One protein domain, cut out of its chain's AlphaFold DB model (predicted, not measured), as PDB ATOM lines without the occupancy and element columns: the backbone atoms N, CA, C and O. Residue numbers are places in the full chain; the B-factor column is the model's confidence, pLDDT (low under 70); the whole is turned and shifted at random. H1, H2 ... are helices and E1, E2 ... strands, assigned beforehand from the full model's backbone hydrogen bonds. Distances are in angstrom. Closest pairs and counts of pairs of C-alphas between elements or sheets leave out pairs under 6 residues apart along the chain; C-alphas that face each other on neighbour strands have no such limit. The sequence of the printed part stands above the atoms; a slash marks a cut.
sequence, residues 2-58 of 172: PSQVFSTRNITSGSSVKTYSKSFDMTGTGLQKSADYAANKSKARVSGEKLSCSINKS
ATOM      1  N   PRO A   2      44.965  32.080  -2.956       52.09
ATOM      2  CA  PRO A   2      45.168  31.706  -4.351       52.09
ATOM      3  C   PRO A   2      43.813  31.413  -4.994       52.09
ATOM      4  O   PRO A   2      42.930  30.814  -4.373       52.09
ATOM      5  N   SER A   3      43.632  31.895  -6.217       78.00
ATOM      6  CA  SER A   3      42.413  31.687  -6.980       78.00
ATOM      7  C   SER A   3      42.228  30.191  -7.259       78.00
ATOM      8  O   SER A   3      43.183  29.481  -7.585       78.00
ATOM      9  N   GLN A   4      41.006  29.697  -7.070       83.38
ATOM     10  CA  GLN A   4      40.677  28.281  -7.207       83.38
ATOM     11  C   GLN A   4      39.794  28.050  -8.427       83.38
ATOM     12  O   GLN A   4      38.866  28.819  -8.683       83.38
ATOM     13  N   VAL A   5      40.045  26.950  -9.131       84.31
ATOM     14  CA  VAL A   5      39.122  26.401 -10.122       84.31
ATOM     15  C   VAL A   5      38.298  25.298  -9.469       84.31
ATOM     16  O   VAL A   5      38.798  24.478  -8.698       84.31
ATOM     17  N   PHE A   6      37.006  25.283  -9.761       86.56
ATOM     18  CA  PHE A   6      36.090  24.284  -9.241       86.56
ATOM     19  C   PHE A   6      35.653  23.353 -10.359       86.56
ATOM     20  O   PHE A   6      35.305  23.799 -11.452       86.56
ATOM     21  N   SER A   7      35.620  22.057 -10.075       88.88
ATOM     22  CA  SER A   7      35.184  21.059 -11.046       88.88
ATOM     23  C   SER A   7      34.227  20.065 -10.433       88.88
ATOM     24  O   SER A   7      34.257  19.783  -9.232       88.88
ATOM     25  N   THR A   8      33.378  19.518 -11.291       89.81
ATOM     26  CA  THR A   8      32.427  18.471 -10.939       89.81
ATOM     27  C   THR A   8      32.662  17.232 -11.770       89.81
ATOM     28  O   THR A   8      32.960  17.338 -12.957       89.81
ATOM     29  N   ARG A   9      32.416  16.070 -11.172       91.31
ATOM     30  CA  ARG A   9      32.321  14.795 -11.882       91.31
ATOM     31  C   ARG A   9      31.001  14.113 -11.547       91.31
ATOM     32  O   ARG A   9      30.496  14.233 -10.429       91.31
ATOM     33  N   ASN A  10      30.456  13.386 -12.512       90.88
ATOM     34  CA  ASN A  10      29.161  12.724 -12.391       90.88
ATOM     35  C   ASN A  10      29.331  11.209 -12.446       90.88
ATOM     36  O   ASN A  10      29.824  10.672 -13.435       90.88
ATOM     37  N   ILE A  11      28.853  10.521 -11.414       92.69
ATOM     38  CA  ILE A  11      28.836   9.062 -11.344       92.69
ATOM     39  C   ILE A  11      27.412   8.573 -11.529       92.69
ATOM     40  O   ILE A  11      26.547   8.800 -10.686       92.69
ATOM     41  N   THR A  12      27.182   7.908 -12.659       92.06
ATOM     42  CA  THR A  12      25.873   7.372 -13.037       92.06
ATOM     43  C   THR A  12      25.826   5.871 -12.771       92.06
ATOM     44  O   THR A  12      26.733   5.134 -13.154       92.06
ATOM     45  N   SER A  13      24.759   5.415 -12.119       90.94
ATOM     46  CA  SER A  13      24.460   4.002 -11.899       90.94
ATOM     47  C   SER A  13      22.963   3.782 -12.086       90.94
ATOM     48  O   SER A  13      22.160   4.165 -11.232       90.94
ATOM     49  N   GLY A  14      22.580   3.207 -13.229       91.69
ATOM     50  CA  GLY A  14      21.178   3.098 -13.629       91.69
ATOM     51  C   GLY A  14      20.508   4.475 -13.682       91.69
ATOM     52  O   GLY A  14      20.997   5.396 -14.337       91.69
ATOM     53  N   SER A  15      19.404   4.636 -12.951       93.81
ATOM     54  CA  SER A  15      18.671   5.902 -12.858       93.81
ATOM     55  C   SER A  15      19.208   6.873 -11.801       93.81
ATOM     56  O   SER A  15      18.697   7.990 -11.685       93.81
ATOM     57  N   SER A  16      20.236   6.489 -11.040       94.19
ATOM     58  CA  SER A  16      20.867   7.353 -10.045       94.19
ATOM     59  C   SER A  16      22.089   8.065 -10.622       94.19
ATOM     60  O   SER A  16      22.930   7.445 -11.273       94.19
ATOM     61  N   VAL A  17      22.210   9.364 -10.355       93.19
ATOM     62  CA  VAL A  17      23.419  10.150 -10.625       93.19
ATOM     63  C   VAL A  17      23.881  10.788  -9.323       93.19
ATOM     64  O   VAL A  17      23.093  11.432  -8.637       93.19
ATOM     65  N   LYS A  18      25.158  10.631  -8.986       92.94
ATOM     66  CA  LYS A  18      25.818  11.380  -7.914       92.94
ATOM     67  C   LYS A  18      26.778  12.381  -8.534       92.94
ATOM     68  O   LYS A  18      27.643  11.988  -9.317       92.94
ATOM     69  N   THR A  19      26.634  13.648  -8.177       91.12
ATOM     70  CA  THR A  19      27.536  14.714  -8.615       91.12
ATOM     71  C   THR A  19      28.455  15.073  -7.464       91.12
ATOM     72  O   THR A  19      27.990  15.483  -6.399       91.12
ATOM     73  N   TYR A  20      29.756  14.917  -7.685       91.25
ATOM     74  CA  TYR A  20      30.792  15.270  -6.723       91.25
ATOM     75  C   TYR A  20      31.541  16.505  -7.189       91.25
ATOM     76  O   TYR A  20      31.821  16.652  -8.380       91.25
ATOM     77  N   SER A  21      31.933  17.353  -6.249       88.81
ATOM     78  CA  SER A  21      32.722  18.550  -6.510       88.81
ATOM     79  C   SER A  21      34.055  18.546  -5.784       88.81
ATOM     80  O   SER A  21      34.198  17.963  -4.706       88.81
ATOM     81  N   LYS A  22      35.033  19.217  -6.391       90.44
ATOM     82  CA  LYS A  22      36.361  19.424  -5.824       90.44
ATOM     83  C   LYS A  22      36.962  20.736  -6.335       90.44
ATOM     84  O   LYS A  22      36.701  21.142  -7.470       90.44
ATOM     85  N   SER A  23      37.750  21.381  -5.482       90.38
ATOM     86  CA  SER A  23      38.517  22.587  -5.803       90.38
ATOM     87  C   SER A  23      39.959  22.231  -6.142       90.38
ATOM     88  O   SER A  23      40.541  21.332  -5.531       90.38
ATOM     89  N   PHE A  24      40.534  22.975  -7.076       90.81
ATOM     90  CA  PHE A  24      41.924  22.891  -7.497       90.81
ATOM     91  C   PHE A  24      42.514  24.300  -7.533       90.81
ATOM     92  O   PHE A  24      41.792  25.294  -7.620       90.81
ATOM     93  N   ASP A  25      43.827  24.396  -7.437       91.19
ATOM     94  CA  ASP A  25      44.564  25.635  -7.635       91.19
ATOM     95  C   ASP A  25      44.552  26.060  -9.114       91.19
ATOM     96  O   ASP A  25      44.439  25.233 -10.014       91.19
ATOM     97  N   MET A  26      44.671  27.360  -9.386       90.62
ATOM     98  CA  MET A  26      44.700  27.900 -10.756       90.62
ATOM     99  C   MET A  26      46.084  27.858 -11.431       90.62
ATOM    100  O   MET A  26      46.370  28.656 -12.322       90.62
ATOM    101  N   THR A  27      46.966  26.946 -11.031       91.81
ATOM    102  CA  THR A  27      48.224  26.718 -11.759       91.81
ATOM    103  C   THR A  27      47.976  25.856 -13.000       91.81
ATOM    104  O   THR A  27      46.942  25.196 -13.103       91.81
ATOM    105  N   GLY A  28      48.933  25.791 -13.934       90.12
ATOM    106  CA  GLY A  28      48.827  24.887 -15.091       90.12
ATOM    107  C   GLY A  28      48.590  23.426 -14.680       90.12
ATOM    108  O   GLY A  28      47.726  22.749 -15.234       90.12
ATOM    109  N   THR A  29      49.278  22.960 -13.633       92.62
ATOM    110  CA  THR A  29      49.069  21.621 -13.061       92.62
ATOM    111  C   THR A  29      47.687  21.474 -12.421       92.62
ATOM    112  O   THR A  29      47.043  20.437 -12.587       92.62
ATOM    113  N   GLY A  30      47.221  22.484 -11.686       91.12
ATOM    114  CA  GLY A  30      45.901  22.474 -11.056       91.12
ATOM    115  C   GLY A  30      44.757  22.441 -12.074       91.12
ATOM    116  O   GLY A  30      43.811  21.669 -11.906       91.12
ATOM    117  N   LEU A  31      44.889  23.178 -13.180       92.56
ATOM    118  CA  LEU A  31      43.954  23.157 -14.309       92.56
ATOM    119  C   LEU A  31      43.906  21.784 -14.993       92.56
ATOM    120  O   LEU A  31      42.815  21.268 -15.240       92.56
ATOM    121  N   GLN A  32      45.060  21.152 -15.228       94.56
ATOM    122  CA  GLN A  32      45.097  19.797 -15.787       94.56
ATOM    123  C   GLN A  32      44.414  18.787 -14.852       94.56
ATOM    124  O   GLN A  32      43.524  18.054 -15.275       94.56
ATOM    125  N   LYS A  33      44.744  18.807 -13.553       94.19
ATOM    126  CA  LYS A  33      44.110  17.933 -12.545       94.19
ATOM    127  C   LYS A  33      42.599  18.144 -12.451       94.19
ATOM    128  O   LYS A  33      41.855  17.194 -12.212       94.19
ATOM    129  N   SER A  34      42.149  19.385 -12.606       92.88
ATOM    130  CA  SER A  34      40.737  19.761 -12.653       92.88
ATOM    131  C   SER A  34      40.025  19.124 -13.853       92.88
ATOM    132  O   SER A  34      38.951  18.536 -13.679       92.88
ATOM    133  N   ALA A  35      40.643  19.158 -15.037       93.12
ATOM    134  CA  ALA A  35      40.129  18.503 -16.237       93.12
ATOM    135  C   ALA A  35      40.093  16.971 -16.086       93.12
ATOM    136  O   ALA A  35      39.051  16.354 -16.327       93.12
ATOM    137  N   ASP A  36      41.177  16.369 -15.593       94.75
ATOM    138  CA  ASP A  36      41.267  14.924 -15.349       94.75
ATOM    139  C   ASP A  36      40.198  14.462 -14.350       94.75
ATOM    140  O   ASP A  36      39.537  13.438 -14.539       94.75
ATOM    141  N   TYR A  37      39.976  15.242 -13.289       94.25
ATOM    142  CA  TYR A  37      38.931  14.979 -12.307       94.25
ATOM    143  C   TYR A  37      37.532  15.029 -12.927       94.25
ATOM    144  O   TYR A  37      36.729  14.133 -12.663       94.25
ATOM    145  N   ALA A  38      37.235  16.036 -13.753       91.31
ATOM    146  CA  ALA A  38      35.941  16.158 -14.423       91.31
ATOM    147  C   ALA A  38      35.674  14.991 -15.393       91.31
ATOM    148  O   ALA A  38      34.537  14.526 -15.506       91.31
ATOM    149  N   ALA A  39      36.722  14.482 -16.046       92.88
ATOM    150  CA  ALA A  39      36.656  13.328 -16.941       92.88
ATOM    151  C   ALA A  39      36.592  11.973 -16.205       92.88
ATOM    152  O   ALA A  39      36.236  10.957 -16.809       92.88
ATOM    153  N   ASN A  40      36.910  11.929 -14.906       92.69
ATOM    154  CA  ASN A  40      37.001  10.691 -14.137       92.69
ATOM    155  C   ASN A  40      35.623  10.049 -13.878       92.69
ATOM    156  O   ASN A  40      34.813  10.533 -13.080       92.69
ATOM    157  N   LYS A  41      35.398   8.884 -14.502       87.81
ATOM    158  CA  LYS A  41      34.168   8.076 -14.385       87.81
ATOM    159  C   LYS A  41      34.239   6.964 -13.328       87.81
ATOM    160  O   LYS A  41      33.294   6.185 -13.203       87.81
ATOM    161  N   SER A  42      35.334   6.858 -12.574       89.62
ATOM    162  CA  SER A  42      35.501   5.838 -11.535       89.62
ATOM    163  C   SER A  42      34.462   5.992 -10.426       89.62
ATOM    164  O   SER A  42      34.210   7.091  -9.931       89.62
ATOM    165  N   LYS A  43      33.887   4.873  -9.978       88.31
ATOM    166  CA  LYS A  43      32.968   4.853  -8.829       88.31
ATOM    167  C   LYS A  43      33.694   5.017  -7.488       88.31
ATOM    168  O   LYS A  43      33.031   5.231  -6.476       88.31
ATOM    169  N   ALA A  44      35.025   4.920  -7.477       88.62
ATOM    170  CA  ALA A  44      35.824   5.132  -6.281       88.62
ATOM    171  C   ALA A  44      35.722   6.586  -5.800       88.62
ATOM    172  O   ALA A  44      35.553   7.522  -6.593       88.62
ATOM    173  N   ARG A  45      35.828   6.766  -4.482       84.62
ATOM    174  CA  ARG A  45      35.876   8.089  -3.865       84.62
ATOM    175  C   ARG A  45      37.232   8.729  -4.149       84.62
ATOM    176  O   ARG A  45      38.266   8.119  -3.894       84.62
ATOM    177  N   VAL A  46      37.230   9.964  -4.632       92.31
ATOM    178  CA  VAL A  46      38.446  10.768  -4.794       92.31
ATOM    179  C   VAL A  46      38.669  11.582  -3.522       92.31
ATOM    180  O   VAL A  46      37.751  12.222  -3.011       92.31
ATOM    181  N   SER A  47      39.893  11.578  -2.991       91.81
ATOM    182  CA  SER A  47      40.214  12.337  -1.776       91.81
ATOM    183  C   SER A  47      39.915  13.833  -1.945       91.81
ATOM    184  O   SER A  47      40.215  14.426  -2.987       91.81
ATOM    185  N   GLY A  48      39.314  14.436  -0.917       88.94
ATOM    186  CA  GLY A  48      38.940  15.852  -0.889       88.94
ATOM    187  C   GLY A  48      37.690  16.218  -1.696       88.94
ATOM    188  O   GLY A  48      37.338  17.395  -1.740       88.94
ATOM    189  N   GLU A  49      37.008  15.257  -2.327       90.94
ATOM    190  CA  GLU A  49      35.734  15.536  -2.993       90.94
ATOM    191  C   GLU A  49      34.564  15.603  -2.003       90.94
ATOM    192  O   GLU A  49      34.534  14.907  -0.978       90.94
ATOM    193  N   LYS A  50      33.567  16.417  -2.344       89.50
ATOM    194  CA  LYS A  50      32.306  16.551  -1.611       89.50
ATOM    195  C   LYS A  50      31.149  16.101  -2.490       89.50
ATOM    196  O   LYS A  50      31.119  16.403  -3.681       89.50
ATOM    197  N   LEU A  51      30.195  15.379  -1.907       90.12
ATOM    198  CA  LEU A  51      28.949  15.047  -2.594       90.12
ATOM    199  C   LEU A  51      28.070  16.295  -2.633       90.12
ATOM    200  O   LEU A  51      27.675  16.804  -1.590       90.12
ATOM    201  N   SER A  52      27.763  16.764  -3.834       88.81
ATOM    202  CA  SER A  52      27.040  18.017  -4.026       88.81
ATOM    203  C   SER A  52      25.562  17.798  -4.274       88.81
ATOM    204  O   SER A  52      24.716  18.468  -3.691       88.81
ATOM    205  N   CYS A  53      25.226  16.814  -5.106       91.50
ATOM    206  CA  CYS A  53      23.843  16.403  -5.271       91.50
ATOM    207  C   CYS A  53      23.717  14.919  -5.615       91.50
ATOM    208  O   CYS A  53      24.652  14.256  -6.072       91.50
ATOM    209  N   SER A  54      22.529  14.387  -5.353       93.62
ATOM    210  CA  SER A  54      22.102  13.049  -5.742       93.62
ATOM    211  C   SER A  54      20.791  13.155  -6.508       93.62
ATOM    212  O   SER A  54      19.796  13.652  -5.991       93.62
ATOM    213  N   ILE A  55      20.790  12.678  -7.745       94.44
ATOM    214  CA  ILE A  55      19.656  12.713  -8.661       94.44
ATOM    215  C   ILE A  55      19.112  11.295  -8.785       94.44
ATOM    216  O   ILE A  55      19.850  10.360  -9.096       94.44
ATOM    217  N   ASN A  56      17.812  11.133  -8.579       96.81
ATOM    218  CA  ASN A  56      17.073   9.926  -8.908       96.81
ATOM    219  C   ASN A  56      16.149  10.234 -10.090       96.81
ATOM    220  O   ASN A  56      15.104  10.868  -9.931       96.81
ATOM    221  N   LYS A  57      16.543   9.783 -11.283       94.62
ATOM    222  CA  LYS A  57      15.804  10.043 -12.523       94.62
ATOM    223  C   LYS A  57      14.446   9.346 -12.540       94.62
ATOM    224  O   LYS A  57      13.478   9.962 -12.969       94.62
ATOM    225  N   SER A  58      14.356   8.120 -12.020       95.25
ATOM    226  CA  SER A  58      13.097   7.361 -11.969       95.25
ATOM    227  C   SER A  58      12.061   8.041 -11.080       95.25
ATOM    228  O   SER A  58      10.902   8.152 -11.458       95.25
TER     229      SER A  58
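This is residues 2 to 58 of the 172 residues of an uncharacterized protein of Chitinophagaceae bacterium (UniProt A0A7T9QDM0). A long, strongly twisted hairpin, E1 and E2, makes a narrow wall; E3 adds a shorter third strand beside the half of E2 that follows the hairpin turn, and H1 packs along one face, over E1, leaving the other face without a named helix. The order across this antiparallel sheet is E1, E2, E3, and with H1 on one face it makes two layers, one of strands and one of helix. The printed part has 57 residues, with three named strands and one named helix in the order E1, E2, H1, E3, and its class is mixed, helices and strands. It is only just compact, close to loose, with a radius of gyration of the C-alphas of 12.2 A, and its outline is a rod spanning 40 by 17 by 16 A.

Begin with the sheet and find C-alpha 4 at (40.677, 28.281, -7.207); from there E1, residues 4 to 13, runs 29.6 A from first to last C-alpha. After Gly 14 and Ser 15, E2 takes residues 16 to 25 and covers 30.0 A. E3, residues 50 to 56, is 18.1 A long and ends at C-alpha 56, which you find at (17.073, 9.926, -8.908). For H1, residues 28 to 39, look at C-alpha 28 at (48.827, 24.887, -15.091); its last C-alpha is 16.9 A away.

Look first at the hairpin of E1 and E2, antiparallel neighbours with 160 degrees between their directions. N 7 and O 22 are 3.0 A apart, and N 11 and O 18 are 2.8 A apart, both within hydrogen-bond range. On the other side of E2 stands E3, also antiparallel to it, at 158 degrees; there N 19 and O 53 are within hydrogen-bond range at 3.0 A, and so are N 50 and O 21 at 2.9 A. E1 and E3 are the edge strands. Now turn to H1, which is on the sheet at a height over the sheet of 7.4 A. It lies over E1 and runs along the strands, at 4 degrees to E1 on the local plane. The closest C-alphas of E1 and H1 are those of Arg 9 and Ala 38, 4.6 A apart; those of E2 and H1 are Phe 24 and Gly 30, at 5.4 A. In H1 every O i to N i+4 pair is within hydrogen-bond range.

The C-alphas of Pro 2 and Ser 58 are the two farthest apart, at 41.0 A. Residues 2 to 58 run without a cut. The links from E1 to E2 and from E2 to H1 are tight, with 2 residues each; the link from H1 to E3 is short, with 10 residues, and no link is long. The mean pLDDT of the printed part is 90.3, and residue 2 is the one printed residue under 70.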